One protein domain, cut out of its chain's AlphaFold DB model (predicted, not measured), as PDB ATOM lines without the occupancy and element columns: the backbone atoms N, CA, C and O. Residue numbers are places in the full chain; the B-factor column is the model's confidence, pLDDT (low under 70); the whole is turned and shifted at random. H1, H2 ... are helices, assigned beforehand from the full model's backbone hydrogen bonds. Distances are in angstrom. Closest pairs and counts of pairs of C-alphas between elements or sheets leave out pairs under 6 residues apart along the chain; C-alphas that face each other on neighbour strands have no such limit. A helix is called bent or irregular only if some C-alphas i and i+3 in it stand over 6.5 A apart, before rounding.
ATOM      1  N   GLU A   4      12.952  -8.653 -41.719       58.56
ATOM      2  CA  GLU A   4      12.933  -8.923 -40.273       58.56
ATOM      3  C   GLU A   4      14.014  -8.184 -39.470       58.56
ATOM      4  O   GLU A   4      13.771  -7.796 -38.328       58.56
ATOM      5  N   LYS A   5      15.211  -7.968 -40.037       59.81
ATOM      6  CA  LYS A   5      16.290  -7.247 -39.335       59.81
ATOM      7  C   LYS A   5      16.001  -5.751 -39.231       59.81
ATOM      8  O   LYS A   5      16.370  -5.136 -38.241       59.81
ATOM      9  N   VAL A   6      15.324  -5.186 -40.231       63.03
ATOM     10  CA  VAL A   6      14.946  -3.766 -40.248       63.03
ATOM     11  C   VAL A   6      13.786  -3.511 -39.278       63.03
ATOM     12  O   VAL A   6      13.824  -2.536 -38.535       63.03
ATOM     13  N   SER A   7      12.811  -4.426 -39.210       63.16
ATOM     14  CA  SER A   7      11.678  -4.332 -38.272       63.16
ATOM     15  C   SER A   7      12.132  -4.302 -36.808       63.16
ATOM     16  O   SER A   7      11.790  -3.372 -36.084       63.16
ATOM     17  N   LYS A   8      12.998  -5.243 -36.397       62.91
ATOM     18  CA  LYS A   8      13.488  -5.333 -35.008       62.91
ATOM     19  C   LYS A   8      14.342  -4.137 -34.579       62.91
ATOM     20  O   LYS A   8      14.312  -3.741 -33.415       62.91
ATOM     21  N   SER A   9      15.117  -3.562 -35.501       64.50
ATOM     22  CA  SER A   9      15.891  -2.345 -35.228       64.50
ATOM     23  C   SER A   9      14.995  -1.121 -35.026       64.50
ATOM     24  O   SER A   9      15.285  -0.308 -34.154       64.50
ATOM     25  N   ASN A  10      13.897  -1.012 -35.779       70.94
ATOM     26  CA  ASN A  10      12.942   0.087 -35.626       70.94
ATOM     27  C   ASN A  10      12.140  -0.021 -34.322       70.94
ATOM     28  O   ASN A  10      11.928   0.993 -33.661       70.94
ATOM     29  N   GLU A  11      11.748  -1.234 -33.924       78.31
ATOM     30  CA  GLU A  11      11.072  -1.485 -32.644       78.31
ATOM     31  C   GLU A  11      11.961  -1.074 -31.469       78.31
ATOM     32  O   GLU A  11      11.544  -0.266 -30.646       78.31
ATOM     33  N   ARG A  12      13.229  -1.513 -31.450       85.31
ATOM     34  CA  ARG A  12      14.180  -1.120 -30.399       85.31
ATOM     35  C   ARG A  12      14.341   0.400 -30.291       85.31
ATOM     36  O   ARG A  12      14.352   0.925 -29.185       85.31
ATOM     37  N   GLY A  13      14.457   1.102 -31.420       88.88
ATOM     38  CA  GLY A  13      14.591   2.562 -31.420       88.88
ATOM     39  C   GLY A  13      13.352   3.279 -30.870       88.88
ATOM     40  O   GLY A  13      13.481   4.279 -30.168       88.88
ATOM     41  N   ALA A  14      12.154   2.758 -31.151       89.81
ATOM     42  CA  ALA A  14      10.913   3.290 -30.596       89.81
ATOM     43  C   ALA A  14      10.806   3.035 -29.084       89.81
ATOM     44  O   ALA A  14      10.439   3.943 -28.340       89.81
ATOM     45  N   GLU A  15      11.173   1.834 -28.624       92.56
ATOM     46  CA  GLU A  15      11.159   1.499 -27.199       92.56
ATOM     47  C   GLU A  15      12.138   2.355 -26.393       92.56
ATOM     48  O   GLU A  15      11.793   2.876 -25.334       92.56
ATOM     49  N   GLU A  16      13.356   2.514 -26.911       96.12
ATOM     50  CA  GLU A  16      14.405   3.319 -26.292       96.12
ATOM     51  C   GLU A  16      13.997   4.790 -26.194       96.12
ATOM     52  O   GLU A  16      14.147   5.415 -25.143       96.12
ATOM     53  N   LYS A  17      13.409   5.335 -27.265       95.62
ATOM     54  CA  LYS A  17      12.870   6.694 -27.258       95.62
ATOM     55  C   LYS A  17      11.790   6.857 -26.184       95.62
ATOM     56  O   LYS A  17      11.881   7.782 -25.380       95.62
ATOM     57  N   GLN A  18      10.810   5.954 -26.149       95.06
ATOM     58  CA  GLN A  18       9.722   6.016 -25.173       95.06
ATOM     59  C   GLN A  18      10.244   5.906 -23.733       95.06
ATOM     60  O   GLN A  18       9.781   6.630 -22.853       95.06
ATOM     61  N   PHE A  19      11.243   5.051 -23.493       96.75
ATOM     62  CA  PHE A  19      11.912   4.956 -22.198       96.75
ATOM     63  C   PHE A  19      12.495   6.300 -21.754       96.75
ATOM     64  O   PHE A  19      12.206   6.742 -20.643       96.75
ATOM     65  N   TYR A  20      13.282   6.967 -22.603       97.25
ATOM     66  CA  TYR A  20      13.906   8.235 -22.226       97.25
ATOM     67  C   TYR A  20      12.888   9.363 -22.035       97.25
ATOM     68  O   TYR A  20      13.044  10.149 -21.104       97.25
ATOM     69  N   GLU A  21      11.836   9.425 -22.855       96.12
ATOM     70  CA  GLU A  21      10.754  10.407 -22.695       96.12
ATOM     71  C   GLU A  21      10.047  10.248 -21.341       96.12
ATOM     72  O   GLU A  21       9.855  11.222 -20.611       96.12
ATOM     73  N   MET A  22       9.716   9.011 -20.961       95.81
ATOM     74  CA  MET A  22       9.067   8.724 -19.680       95.81
ATOM     75  C   MET A  22      10.014   8.942 -18.495       95.81
ATOM     76  O   MET A  22       9.624   9.555 -17.501       95.81
ATOM     77  N   ALA A  23      11.271   8.498 -18.601       96.56
ATOM     78  CA  ALA A  23      12.276   8.710 -17.564       96.56
ATOM     79  C   ALA A  23      12.512  10.204 -17.311       96.56
ATOM     80  O   ALA A  23      12.552  10.627 -16.155       96.56
ATOM     81  N   GLU A  24      12.613  11.015 -18.367       97.44
ATOM     82  CA  GLU A  24      12.803  12.456 -18.214       97.44
ATOM     83  C   GLU A  24      11.574  13.134 -17.616       97.44
ATOM     84  O   GLU A  24      11.722  13.930 -16.692       97.44
ATOM     85  N   SER A  25      10.364  12.745 -18.031       95.44
ATOM     86  CA  SER A  25       9.132  13.250 -17.417       95.44
ATOM     87  C   SER A  25       9.085  12.981 -15.908       95.44
ATOM     88  O   SER A  25       8.735  13.866 -15.124       95.44
ATOM     89  N   VAL A  26       9.481  11.785 -15.462       96.19
ATOM     90  CA  VAL A  26       9.540  11.464 -14.027       96.19
ATOM     91  C   VAL A  26      10.628  12.283 -13.325       96.19
ATOM     92  O   VAL A  26      10.379  12.819 -12.245       96.19
ATOM     93  N   ARG A  27      11.813  12.452 -13.927       97.50
ATOM     94  CA  ARG A  27      12.873  13.307 -13.362       97.50
ATOM     95  C   ARG A  27      12.425  14.760 -13.233       97.50
ATOM     96  O   ARG A  27      12.698  15.382 -12.212       97.50
ATOM     97  N   GLU A  28      11.714  15.300 -14.217       97.19
ATOM     98  CA  GLU A  28      11.137  16.645 -14.143       97.19
ATOM     99  C   GLU A  28      10.120  16.769 -13.007       97.19
ATOM    100  O   GLU A  28      10.164  17.746 -12.261       97.19
ATOM    101  N   GLN A  29       9.259  15.765 -12.810       95.50
ATOM    102  CA  GLN A  29       8.344  15.738 -11.664       95.50
ATOM    103  C   GLN A  29       9.099  15.743 -10.327       95.50
ATOM    104  O   GLN A  29       8.694  16.453  -9.411       95.50
ATOM    105  N   VAL A  30      10.217  15.014 -10.216       96.69
ATOM    106  CA  VAL A  30      11.079  15.047  -9.021       96.69
ATOM    107  C   VAL A  30      11.696  16.433  -8.819       96.69
ATOM    108  O   VAL A  30      11.600  16.981  -7.720       96.69
ATOM    109  N   ARG A  31      12.295  17.028  -9.862       97.25
ATOM    110  CA  ARG A  31      12.940  18.357  -9.787       97.25
ATOM    111  C   ARG A  31      11.954  19.447  -9.366       97.25
ATOM    112  O   ARG A  31      12.289  20.292  -8.539       97.25
ATOM    113  N   ASN A  32      10.741  19.393  -9.910       95.62
ATOM    114  CA  ASN A  32       9.694  20.390  -9.690       95.62
ATOM    115  C   ASN A  32       8.803  20.085  -8.473       95.62
ATOM    116  O   ASN A  32       7.884  20.850  -8.184       95.62
ATOM    117  N   SER A  33       9.039  18.977  -7.762       94.25
ATOM    118  CA  SER A  33       8.252  18.616  -6.585       94.25
ATOM    119  C   SER A  33       8.501  19.599  -5.440       94.25
ATOM    120  O   SER A  33       9.640  19.821  -5.032       94.25
ATOM    121  N   ASN A  34       7.422  20.139  -4.877       94.69
ATOM    122  CA  ASN A  34       7.466  20.892  -3.618       94.69
ATOM    123  C   ASN A  34       7.284  19.983  -2.391       94.69
ATOM    124  O   ASN A  34       7.330  20.463  -1.262       94.69
ATOM    125  N   GLU A  35       7.029  18.687  -2.601       93.69
ATOM    126  CA  GLU A  35       6.768  17.718  -1.530       93.69
ATOM    127  C   GLU A  35       8.063  17.061  -1.028       93.69
ATOM    128  O   GLU A  35       8.171  16.700   0.144       93.69
ATOM    129  N   PHE A  36       9.053  16.919  -1.914       95.69
ATOM    130  CA  PHE A  36      10.373  16.414  -1.557       95.69
ATOM    131  C   PHE A  36      11.243  17.521  -0.979       95.69
ATOM    132  O   PHE A  36      11.367  18.598  -1.563       95.69
ATOM    133  N   ASP A  37      11.913  17.212   0.129       96.38
ATOM    134  CA  ASP A  37      13.081  17.993   0.518       96.38
ATOM    135  C   ASP A  37      14.234  17.794  -0.480       96.38
ATOM    136  O   ASP A  37      14.253  16.841  -1.265       96.38
ATOM    137  N   GLU A  38      15.206  18.705  -0.457       96.19
ATOM    138  CA  GLU A  38      16.314  18.699  -1.420       96.19
ATOM    139  C   GLU A  38      17.120  17.393  -1.377       96.19
ATOM    140  O   GLU A  38      17.445  16.833  -2.422       96.19
ATOM    141  N   SER A  39      17.344  16.827  -0.187       96.44
ATOM    142  CA  SER A  39      18.054  15.548  -0.056       96.44
ATOM    143  C   SER A  39      17.292  14.383  -0.696       96.44
ATOM    144  O   SER A  39      17.878  13.512  -1.337       96.44
ATOM    145  N   THR A  40      15.966  14.383  -0.581       97.25
ATOM    146  CA  THR A  40      15.089  13.374  -1.172       97.25
ATOM    147  C   THR A  40      15.039  13.524  -2.687       97.25
ATOM    148  O   THR A  40      15.070  12.513  -3.391       97.25
ATOM    149  N   LYS A  41      15.041  14.761  -3.207       97.56
ATOM    150  CA  LYS A  41      15.168  15.018  -4.650       97.56
ATOM    151  C   LYS A  41      16.475  14.465  -5.197       97.56
ATOM    152  O   LYS A  41      16.445  13.753  -6.195       97.56
ATOM    153  N   GLU A  42      17.600  14.748  -4.545       97.75
ATOM    154  CA  GLU A  42      18.913  14.246  -4.964       97.75
ATOM    155  C   GLU A  42      18.944  12.716  -5.003       97.75
ATOM    156  O   GLU A  42      19.359  12.127  -6.002       97.75
ATOM    157  N   LEU A  43      18.439  12.057  -3.954       97.75
ATOM    158  CA  LEU A  43      18.367  10.596  -3.891       97.75
ATOM    159  C   LEU A  43      17.448  10.002  -4.966       97.75
ATOM    160  O   LEU A  43      17.799   8.996  -5.582       97.75
ATOM    161  N   ALA A  44      16.287  10.613  -5.205       97.06
ATOM    162  CA  ALA A  44      15.353  10.176  -6.238       97.06
ATOM    163  C   ALA A  44      15.926  10.373  -7.647       97.06
ATOM    164  O   ALA A  44      15.824   9.468  -8.473       97.06
ATOM    165  N   LEU A  45      16.584  11.503  -7.918       97.94
ATOM    166  CA  LEU A  45      17.262  11.748  -9.193       97.94
ATOM    167  C   LEU A  45      18.427  10.782  -9.409       97.94
ATOM    168  O   LEU A  45      18.566  10.263 -10.510       97.94
ATOM    169  N   GLN A  46      19.203  10.484  -8.364       97.56
ATOM    170  CA  GLN A  46      20.253   9.466  -8.418       97.56
ATOM    171  C   GLN A  46      19.670   8.081  -8.734       97.56
ATOM    172  O   GLN A  46      20.226   7.348  -9.542       97.56
ATOM    173  N   ALA A  47      18.543   7.711  -8.119       97.00
ATOM    174  CA  ALA A  47      17.883   6.438  -8.402       97.00
ATOM    175  C   ALA A  47      17.316   6.367  -9.833       97.00
ATOM    176  O   ALA A  47      17.252   5.287 -10.417       97.00
ATOM    177  N   LEU A  48      16.920   7.512 -10.397       97.25
ATOM    178  CA  LEU A  48      16.426   7.665 -11.768       97.25
ATOM    179  C   LEU A  48      17.545   7.870 -12.802       97.25
ATOM    180  O   LEU A  48      17.243   8.030 -13.992       97.25
ATOM    181  N   ASP A  49      18.814   7.871 -12.397       97.25
ATOM    182  CA  ASP A  49      19.965   7.903 -13.304       97.25
ATOM    183  C   ASP A  49      20.216   6.504 -13.888       97.25
ATOM    184  O   ASP A  49      21.153   5.790 -13.542       97.25
ATOM    185  N   VAL A  50      19.269   6.073 -14.720       96.81
ATOM    186  CA  VAL A  50      19.197   4.741 -15.320       96.81
ATOM    187  C   VAL A  50      19.156   4.828 -16.837       96.81
ATOM    188  O   VAL A  50      18.594   5.761 -17.422       96.81
ATOM    189  N   THR A  51      19.730   3.816 -17.476       97.50
ATOM    190  CA  THR A  51      19.809   3.684 -18.930       97.50
ATOM    191  C   THR A  51      18.728   2.754 -19.476       97.50
ATOM    192  O   THR A  51      18.125   1.959 -18.749       97.50
ATOM    193  N   TYR A  52      18.507   2.801 -20.792       96.62
ATOM    194  CA  TYR A  52      17.613   1.847 -21.452       96.62
ATOM    195  C   TYR A  52      18.120   0.396 -21.323       96.62
ATOM    196  O   TYR A  52      17.318  -0.527 -21.203       96.62
ATOM    197  N   GLU A  53      19.438   0.170 -21.276       96.75
ATOM    198  CA  GLU A  53      19.997  -1.170 -21.042       96.75
ATOM    199  C   GLU A  53      19.688  -1.679 -19.623       96.75
ATOM    200  O   GLU A  53      19.356  -2.854 -19.471       96.75
ATOM    201  N   ASP A  54      19.675  -0.810 -18.603       96.94
ATOM    202  CA  ASP A  54      19.245  -1.188 -17.245       96.94
ATOM    203  C   ASP A  54      17.783  -1.643 -17.221       96.94
ATOM    204  O   ASP A  54      17.451  -2.645 -16.585       96.94
ATOM    205  N   PHE A  55      16.915  -0.933 -17.945       96.19
ATOM    206  CA  PHE A  55      15.514  -1.314 -18.110       96.19
ATOM    207  C   PHE A  55      15.360  -2.651 -18.846       96.19
ATOM    208  O   PHE A  55      14.533  -3.482 -18.462       96.19
ATOM    209  N   ARG A  56      16.154  -2.895 -19.896       94.25
ATOM    210  CA  ARG A  56      16.114  -4.164 -20.637       94.25
ATOM    211  C   ARG A  56      16.573  -5.338 -19.783       94.25
ATOM    212  O   ARG A  56      15.929  -6.383 -19.822       94.25
ATOM    213  N   ASN A  57      17.642  -5.162 -19.014       94.88
ATOM    214  CA  ASN A  57      18.136  -6.188 -18.101       94.88
ATOM    215  C   ASN A  57      17.097  -6.493 -17.015       94.88
ATOM    216  O   ASN A  57      16.727  -7.650 -16.837       94.88
ATOM    217  N   ASP A  58      16.517  -5.460 -16.398       94.00
ATOM    218  CA  ASP A  58      15.422  -5.629 -15.434       94.00
ATOM    219  C   ASP A  58      14.201  -6.319 -16.069       94.00
ATOM    220  O   ASP A  58      13.584  -7.193 -15.460       94.00
ATOM    221  N   SER A  59      13.892  -6.000 -17.331       90.75
ATOM    222  CA  SER A  59      12.795  -6.625 -18.078       90.75
ATOM    223  C   SER A  59      12.990  -8.122 -18.324       90.75
ATOM    224  O   SER A  59      12.010  -8.869 -18.392       90.75
ATOM    225  N   ILE A  60      14.242  -8.559 -18.466       90.25
ATOM    226  CA  ILE A  60      14.614  -9.969 -18.608       90.25
ATOM    227  C   ILE A  60      14.515 -10.664 -17.245       90.25
ATOM    228  O   ILE A  60      13.831 -11.685 -17.129       90.25
ATOM    229  N   ASP A  61      15.123 -10.075 -16.213       89.75
ATOM    230  CA  ASP A  61      15.178 -10.638 -14.859       89.75
ATOM    231  C   ASP A  61      13.783 -10.774 -14.235       89.75
ATOM    232  O   ASP A  61      13.443 -11.797 -13.637       89.75
ATOM    233  N   LYS A  62      12.928  -9.768 -14.434       89.56
ATOM    234  CA  LYS A  62      11.548  -9.718 -13.929       89.56
ATOM    235  C   LYS A  62      10.525 -10.049 -15.015       89.56
ATOM    236  O   LYS A  62       9.393  -9.560 -14.991       89.56
ATOM    237  N   SER A  63      10.889 -10.907 -15.966       83.56
ATOM    238  CA  SER A  63      10.015 -11.289 -17.085       83.56
ATOM    239  C   SER A  63       8.630 -11.778 -16.642       83.56
ATOM    240  O   SER A  63       7.641 -11.442 -17.287       83.56
ATOM    241  N   THR A  64       8.510 -12.481 -15.512       86.19
ATOM    242  CA  THR A  64       7.216 -12.916 -14.941       86.19
ATOM    243  C   THR A  64       6.309 -11.754 -14.532       86.19
ATOM    244  O   THR A  64       5.088 -11.877 -14.613       86.19
ATOM    245  N   ILE A  65       6.888 -10.621 -14.128       81.19
ATOM    246  CA  ILE A  65       6.164  -9.401 -13.755       81.19
ATOM    247  C   ILE A  65       5.739  -8.640 -15.009       81.19
ATOM    248  O   ILE A  65       4.634  -8.107 -15.058       81.19
ATOM    249  N   TYR A  66       6.590  -8.589 -16.033       83.31
ATOM    250  CA  TYR A  66       6.359  -7.764 -17.219       83.31
ATOM    251  C   TYR A  66       5.633  -8.464 -18.364       83.31
ATOM    252  O   TYR A  66       5.134  -7.784 -19.266       83.31
ATOM    253  N   ASN A  67       5.573  -9.796 -18.372       82.69
ATOM    254  CA  ASN A  67       4.982 -10.534 -19.480       82.69
ATOM    255  C   ASN A  67       3.524 -10.104 -19.726       82.69
ATOM    256  O   ASN A  67       2.734  -9.957 -18.795       82.69
ATOM    257  N   GLY A  68       3.184  -9.853 -20.991       83.75
ATOM    258  CA  GLY A  68       1.861  -9.376 -21.404       83.75
ATOM    259  C   GLY A  68       1.517  -7.925 -21.032       83.75
ATOM    260  O   GLY A  68       0.425  -7.475 -21.368       83.75
ATOM    261  N   LYS A  69       2.405  -7.170 -20.367       87.75
ATOM    262  CA  LYS A  69       2.168  -5.744 -20.079       87.75
ATOM    263  C   LYS A  69       2.551  -4.854 -21.272       87.75
ATOM    264  O   LYS A  69       3.546  -5.150 -21.939       87.75
ATOM    265  N   PRO A  70       1.830  -3.744 -21.511       90.75
ATOM    266  CA  PRO A  70       2.271  -2.703 -22.439       90.75
ATOM    267  C   PRO A  70       3.635  -2.136 -22.038       90.75
ATOM    268  O   PRO A  70       3.967  -2.104 -20.851       90.75
ATOM    269  N   LEU A  71       4.415  -1.664 -23.015       90.75
ATOM    270  CA  LEU A  71       5.751  -1.113 -22.773       90.75
ATOM    271  C   LEU A  71       5.738   0.041 -21.761       90.75
ATOM    272  O   LEU A  71       6.542   0.022 -20.835       90.75
ATOM    273  N   ALA A  72       4.797   0.981 -21.900       91.25
ATOM    274  CA  ALA A  72       4.632   2.104 -20.975       91.25
ATOM    275  C   ALA A  72       4.529   1.623 -19.519       91.25
ATOM    276  O   ALA A  72       5.294   2.050 -18.661       91.25
ATOM    277  N   ASN A  73       3.678   0.626 -19.264       91.06
ATOM    278  CA  ASN A  73       3.506   0.070 -17.928       91.06
ATOM    279  C   ASN A  73       4.802  -0.565 -17.414       91.06
ATOM    280  O   ASN A  73       5.102  -0.440 -16.234       91.06
ATOM    281  N   LYS A  74       5.568  -1.258 -18.267       93.19
ATOM    282  CA  LYS A  74       6.866  -1.825 -17.862       93.19
ATOM    283  C   LYS A  74       7.837  -0.723 -17.439       93.19
ATOM    284  O   LYS A  74       8.490  -0.871 -16.413       93.19
ATOM    285  N   ILE A  75       7.895   0.371 -18.201       94.69
ATOM    286  CA  ILE A  75       8.749   1.526 -17.904       94.69
ATOM    287  C   ILE A  75       8.316   2.185 -16.588       94.69
ATOM    288  O   ILE A  75       9.156   2.380 -15.716       94.69
ATOM    289  N   ASP A  76       7.021   2.440 -16.386       93.12
ATOM    290  CA  ASP A  76       6.499   3.001 -15.131       93.12
ATOM    291  C   ASP A  76       6.825   2.121 -13.921       93.12
ATOM    292  O   ASP A  76       7.251   2.618 -12.879       93.12
ATOM    293  N   PHE A  77       6.659   0.802 -14.052       92.94
ATOM    294  CA  PHE A  77       7.033  -0.139 -12.996       92.94
ATOM    295  C   PHE A  77       8.528  -0.085 -12.698       92.94
ATOM    296  O   PHE A  77       8.899  -0.030 -11.529       92.94
ATOM    297  N   PHE A  78       9.373  -0.071 -13.727       95.62
ATOM    298  CA  PHE A  78      10.818   0.028 -13.565       95.62
ATOM    299  C   PHE A  78      11.226   1.329 -12.861       95.62
ATOM    300  O   PHE A  78      11.938   1.291 -11.862       95.62
ATOM    301  N   LEU A  79      10.740   2.480 -13.331       96.25
ATOM    302  CA  LEU A  79      11.051   3.784 -12.740       96.25
ATOM    303  C   LEU A  79      10.508   3.900 -11.309       96.25
ATOM    304  O   LEU A  79      11.205   4.389 -10.420       96.25
ATOM    305  N   GLY A  80       9.295   3.400 -11.063       94.62
ATOM    306  CA  GLY A  80       8.715   3.329  -9.725       94.62
ATOM    307  C   GLY A  80       9.536   2.447  -8.784       94.62
ATOM    308  O   GLY A  80       9.827   2.861  -7.664       94.62
ATOM    309  N   ASP A  81       9.973   1.270  -9.236       94.50
ATOM    310  CA  ASP A  81      10.838   0.375  -8.459       94.50
ATOM    311  C   ASP A  81      12.154   1.066  -8.085       94.50
ATOM    312  O   ASP A  81      12.544   1.059  -6.915       94.50
ATOM    313  N   ARG A  82      12.785   1.768  -9.037       96.44
ATOM    314  CA  ARG A  82      14.000   2.553  -8.782       96.44
ATOM    315  C   ARG A  82      13.785   3.613  -7.709       96.44
ATOM    316  O   ARG A  82      14.549   3.649  -6.745       96.44
ATOM    317  N   VAL A  83      12.729   4.416  -7.812       95.75
ATOM    318  CA  VAL A  83      12.422   5.436  -6.797       95.75
ATOM    319  C   VAL A  83      12.083   4.799  -5.445       95.75
ATOM    320  O   VAL A  83      12.497   5.315  -4.409       95.75
ATOM    321  N   SER A  84      11.427   3.638  -5.423       94.88
ATOM    322  CA  SER A  84      11.093   2.938  -4.177       94.88
ATOM    323  C   SER A  84      12.326   2.559  -3.345       94.88
ATOM    324  O   SER A  84      12.261   2.565  -2.114       94.88
ATOM    325  N   THR A  85      13.482   2.322  -3.982       95.19
ATOM    326  CA  THR A  85      14.741   2.015  -3.273       95.19
ATOM    327  C   THR A  85      15.175   3.137  -2.321       95.19
ATOM    328  O   THR A  85      15.820   2.882  -1.298       95.19
ATOM    329  N   VAL A  86      14.757   4.374  -2.607       93.94
ATOM    330  CA  VAL A  86      15.060   5.577  -1.825       93.94
ATOM    331  C   VAL A  86      14.364   5.568  -0.461       93.94
ATOM    332  O   VAL A  86      14.890   6.157   0.482       93.94
ATOM    333  N   LEU A  87      13.255   4.830  -0.292       92.75
ATOM    334  CA  LEU A  87      12.495   4.742   0.970       92.75
ATOM    335  C   LEU A  87      13.359   4.362   2.182       92.75
ATOM    336  O   LEU A  87      13.104   4.801   3.304       92.75
ATOM    337  N   THR A  88      14.391   3.551   1.956       92.12
ATOM    338  CA  THR A  88      15.312   3.093   3.009       92.12
ATOM    339  C   THR A  88      16.366   4.133   3.397       92.12
ATOM    340  O   THR A  88      16.994   3.998   4.444       92.12
ATOM    341  N   ARG A  89      16.554   5.171   2.572       93.31
ATOM    342  CA  ARG A  89      17.614   6.186   2.691       93.31
ATOM    343  C   ARG A  89      17.093   7.562   3.103       93.31
ATOM    344  O   ARG A  89      17.897   8.423   3.444       93.31
ATOM    345  N   VAL A  90      15.779   7.770   3.068       94.38
ATOM    346  CA  VAL A  90      15.141   9.037   3.447       94.38
ATOM    347  C   VAL A  90      14.725   9.061   4.912       94.38
ATOM    348  O   VAL A  90      14.591   8.024   5.573       94.38
ATOM    349  N   SER A  91      14.492  10.274   5.407       93.62
ATOM    350  CA  SER A  91      13.899  10.514   6.718       93.62
ATOM    351  C   SER A  91      12.502   9.892   6.822       93.62
ATOM    352  O   SER A  91      11.803   9.698   5.827       93.62
ATOM    353  N   GLU A  92      12.069   9.586   8.047       92.94
ATOM    354  CA  GLU A  92      10.753   8.987   8.291       92.94
ATOM    355  C   GLU A  92       9.605   9.856   7.758       92.94
ATOM    356  O   GLU A  92       8.665   9.327   7.166       92.94
ATOM    357  N   SER A  93       9.726  11.184   7.863       94.00
ATOM    358  CA  SER A  93       8.741  12.139   7.344       94.00
ATOM    359  C   SER A  93       8.633  12.150   5.815       94.00
ATOM    360  O   SER A  93       7.579  12.505   5.293       94.00
ATOM    361  N   GLN A  94       9.678  11.741   5.090       95.75
ATOM    362  CA  GLN A  94       9.691  11.692   3.622       95.75
ATOM    363  C   GLN A  94       9.273  10.333   3.052       95.75
ATOM    364  O   GLN A  94       8.938  10.240   1.871       95.75
ATOM    365  N   ARG A  95       9.240   9.269   3.866       95.88
ATOM    366  CA  ARG A  95       8.875   7.922   3.391       95.88
ATOM    367  C   ARG A  95       7.496   7.885   2.749       95.88
ATOM    368  O   ARG A  95       7.352   7.323   1.669       95.88
ATOM    369  N   GLU A  96       6.502   8.506   3.380       95.31
ATOM    370  CA  GLU A  96       5.141   8.536   2.835       95.31
ATOM    371  C   GLU A  96       5.084   9.326   1.521       95.31
ATOM    372  O   GLU A  96       4.447   8.891   0.564       95.31
ATOM    373  N   VAL A  97       5.818  10.439   1.423       94.94
ATOM    374  CA  VAL A  97       5.876  11.255   0.202       94.94
ATOM    375  C   VAL A  97       6.484  10.459  -0.955       94.94
ATOM    376  O   VAL A  97       5.905  10.395  -2.042       94.94
ATOM    377  N   VAL A  98       7.618   9.791  -0.718       95.81
ATOM    378  CA  VAL A  98       8.283   8.926  -1.708       95.81
ATOM    379  C   VAL A  98       7.393   7.740  -2.085       95.81
ATOM    380  O   VAL A  98       7.308   7.383  -3.263       95.81
ATOM    381  N   PHE A  99       6.683   7.148  -1.122       95.12
ATOM    382  CA  PHE A  99       5.757   6.046  -1.373       95.12
ATOM    383  C   PHE A  99       4.589   6.478  -2.268       95.12
ATOM    384  O   PHE A  99       4.303   5.826  -3.276       95.12
ATOM    385  N   GLN A 100       3.949   7.612  -1.969       94.44
ATOM    386  CA  GLN A 100       2.861   8.144  -2.792       94.44
ATOM    387  C   GLN A 100       3.353   8.590  -4.172       94.44
ATOM    388  O   GLN A 100       2.662   8.386  -5.169       94.44
ATOM    389  N   PHE A 101       4.559   9.149  -4.270       94.69
ATOM    390  CA  PHE A 101       5.178   9.467  -5.555       94.69
ATOM    391  C   PHE A 101       5.449   8.210  -6.395       94.69
ATOM    392  O   PHE A 101       5.053   8.153  -7.556       94.69
ATOM    393  N   THR A 102       5.996   7.156  -5.786       93.75
ATOM    394  CA  THR A 102       6.193   5.847  -6.433       93.75
ATOM    395  C   THR A 102       4.876   5.289  -6.974       93.75
ATOM    396  O   THR A 102       4.799   4.839  -8.117       93.75
ATOM    397  N   LYS A 103       3.799   5.368  -6.182       91.38
ATOM    398  CA  LYS A 103       2.465   4.958  -6.633       91.38
ATOM    399  C   LYS A 103       1.964   5.807  -7.794       91.38
ATOM    400  O   LYS A 103       1.390   5.237  -8.717       91.38
ATOM    401  N   ARG A 104       2.168   7.129  -7.773       90.38
ATOM    402  CA  ARG A 104       1.780   8.021  -8.879       90.38
ATOM    403  C   ARG A 104       2.451   7.603 -10.185       90.38
ATOM    404  O   ARG A 104       1.726   7.408 -11.151       90.38
ATOM    405  N   ILE A 105       3.762   7.344 -10.179       89.62
ATOM    406  CA  ILE A 105       4.485   6.825 -11.356       89.62
ATOM    407  C   ILE A 105       3.791   5.562 -11.888       89.62
ATOM    408  O   ILE A 105       3.374   5.517 -13.036       89.62
ATOM    409  N   ILE A 106       3.569   4.563 -11.028       83.19
ATOM    410  CA  ILE A 106       3.020   3.255 -11.431       83.19
ATOM    411  C   ILE A 106       1.538   3.333 -11.862       83.19
ATOM    412  O   ILE A 106       1.030   2.445 -12.552       83.19
ATOM    413  N   THR A 107       0.815   4.377 -11.448       71.12
ATOM    414  CA  THR A 107      -0.628   4.531 -11.702       71.12
ATOM    415  C   THR A 107      -0.925   5.395 -12.930       71.12
ATOM    416  O   THR A 107      -2.032   5.303 -13.456       71.12
ATOM    417  N   LEU A 108       0.040   6.168 -13.447       56.28
ATOM    418  CA  LEU A 108      -0.159   6.998 -14.644       56.28
ATOM    419  C   LEU A 108      -0.492   6.162 -15.895       56.28
ATOM    420  O   LEU A 108      -1.318   6.584 -16.695       56.28
ATOM    421  N   SER A 109       0.004   4.926 -15.999       50.59
ATOM    422  CA  SER A 109      -0.378   3.980 -17.067       50.59
ATOM    423  C   SER A 109      -1.672   3.171 -16.818       50.59
ATOM    424  O   SER A 109      -1.910   2.165 -17.494       50.59
TER     425      SER A 109
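This is residues 4 to 109 of the 112 residues of an uncharacterized protein of Candidatus Parcubacteria bacterium (UniProt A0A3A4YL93). Two helical hairpins, H1 with H2 and H5 with H6, are stacked with their lines crossed, and H5 packs on both H1 and H2. H1 makes the longest axis and its residues 4 to 14 stick out past the body; H3 crosses beside H1 and H5, and the small H4 follows it at the body's edge. The printed part has 106 residues with six named helices, H1 to H6 in order, and no named strand: the class is all helix. It is compact, with a radius of gyration of the C-alphas of 14.6 A, and spans 52 by 26 by 20 A.

Begin at the longest helix, H1, residues 4 to 31. With residues 27 to 31 alone it touches H2, residues 38 to 47, in a helical hairpin: a shallow tilt of 11 degrees, opposite ways, closest C-alphas Val 30 and Lys 41, 6.0 A apart. Next look at the hub, H5, residues 71 to 88, which touches four helices. H1 and H5 touch at a steep tilt of 39 degrees, the same way; their closest C-alphas, of Phe 19 and Ile 75, are 6.3 A apart. H2 and H5 touch at a steep tilt of 49 degrees, opposite ways, closest C-alphas Ala 47 and Arg 82, 5.5 A. H6, residues 92 to 108, forms a helical hairpin with H5, at a shallow tilt of 4 degrees, opposite ways; the closest C-alphas, of Gly 80 and Thr 102, are 4.9 A apart. H3, residues 52 to 61, touches H5 about perpendicular, at 89 degrees, closest C-alphas Phe 55 and Phe 78, 6.7 A. H4, residues 63 to 66, is close to H5 but not clearly touching, closest C-alphas Tyr 66 and Lys 74, 6.0 A; H4 and H6 are apart. In H1, H2 and H3 every O i to N i+4 pair is within hydrogen-bond range, in H5 11 of 14 and in H6 11 of 13; H4 is too short for such a pair.

Find C-alpha 4 at (12.933, -8.923, -40.273); from there H1 runs 40.9 A to C-alpha 31 at (12.940, 18.357, -9.787). H2 measures 14.2 A, H3 14.3 A, H4 5.1 A and H5 27.8 A. H6 runs 25.5 A to C-alpha 108 at (-0.159, 6.998, -14.644); it is only just irregular, with C-alphas 93 and 96 6.8 A apart.

The two C-alphas farthest apart, of Glu 4 and Ser 93, are 52.2 A apart. The printed part has no cut; the link from H1 to H2 is short, and the other four are tight. Mean pLDDT of the printed part is 90.6; look for values under 70 at residues 4 to 9 and 108 to 109.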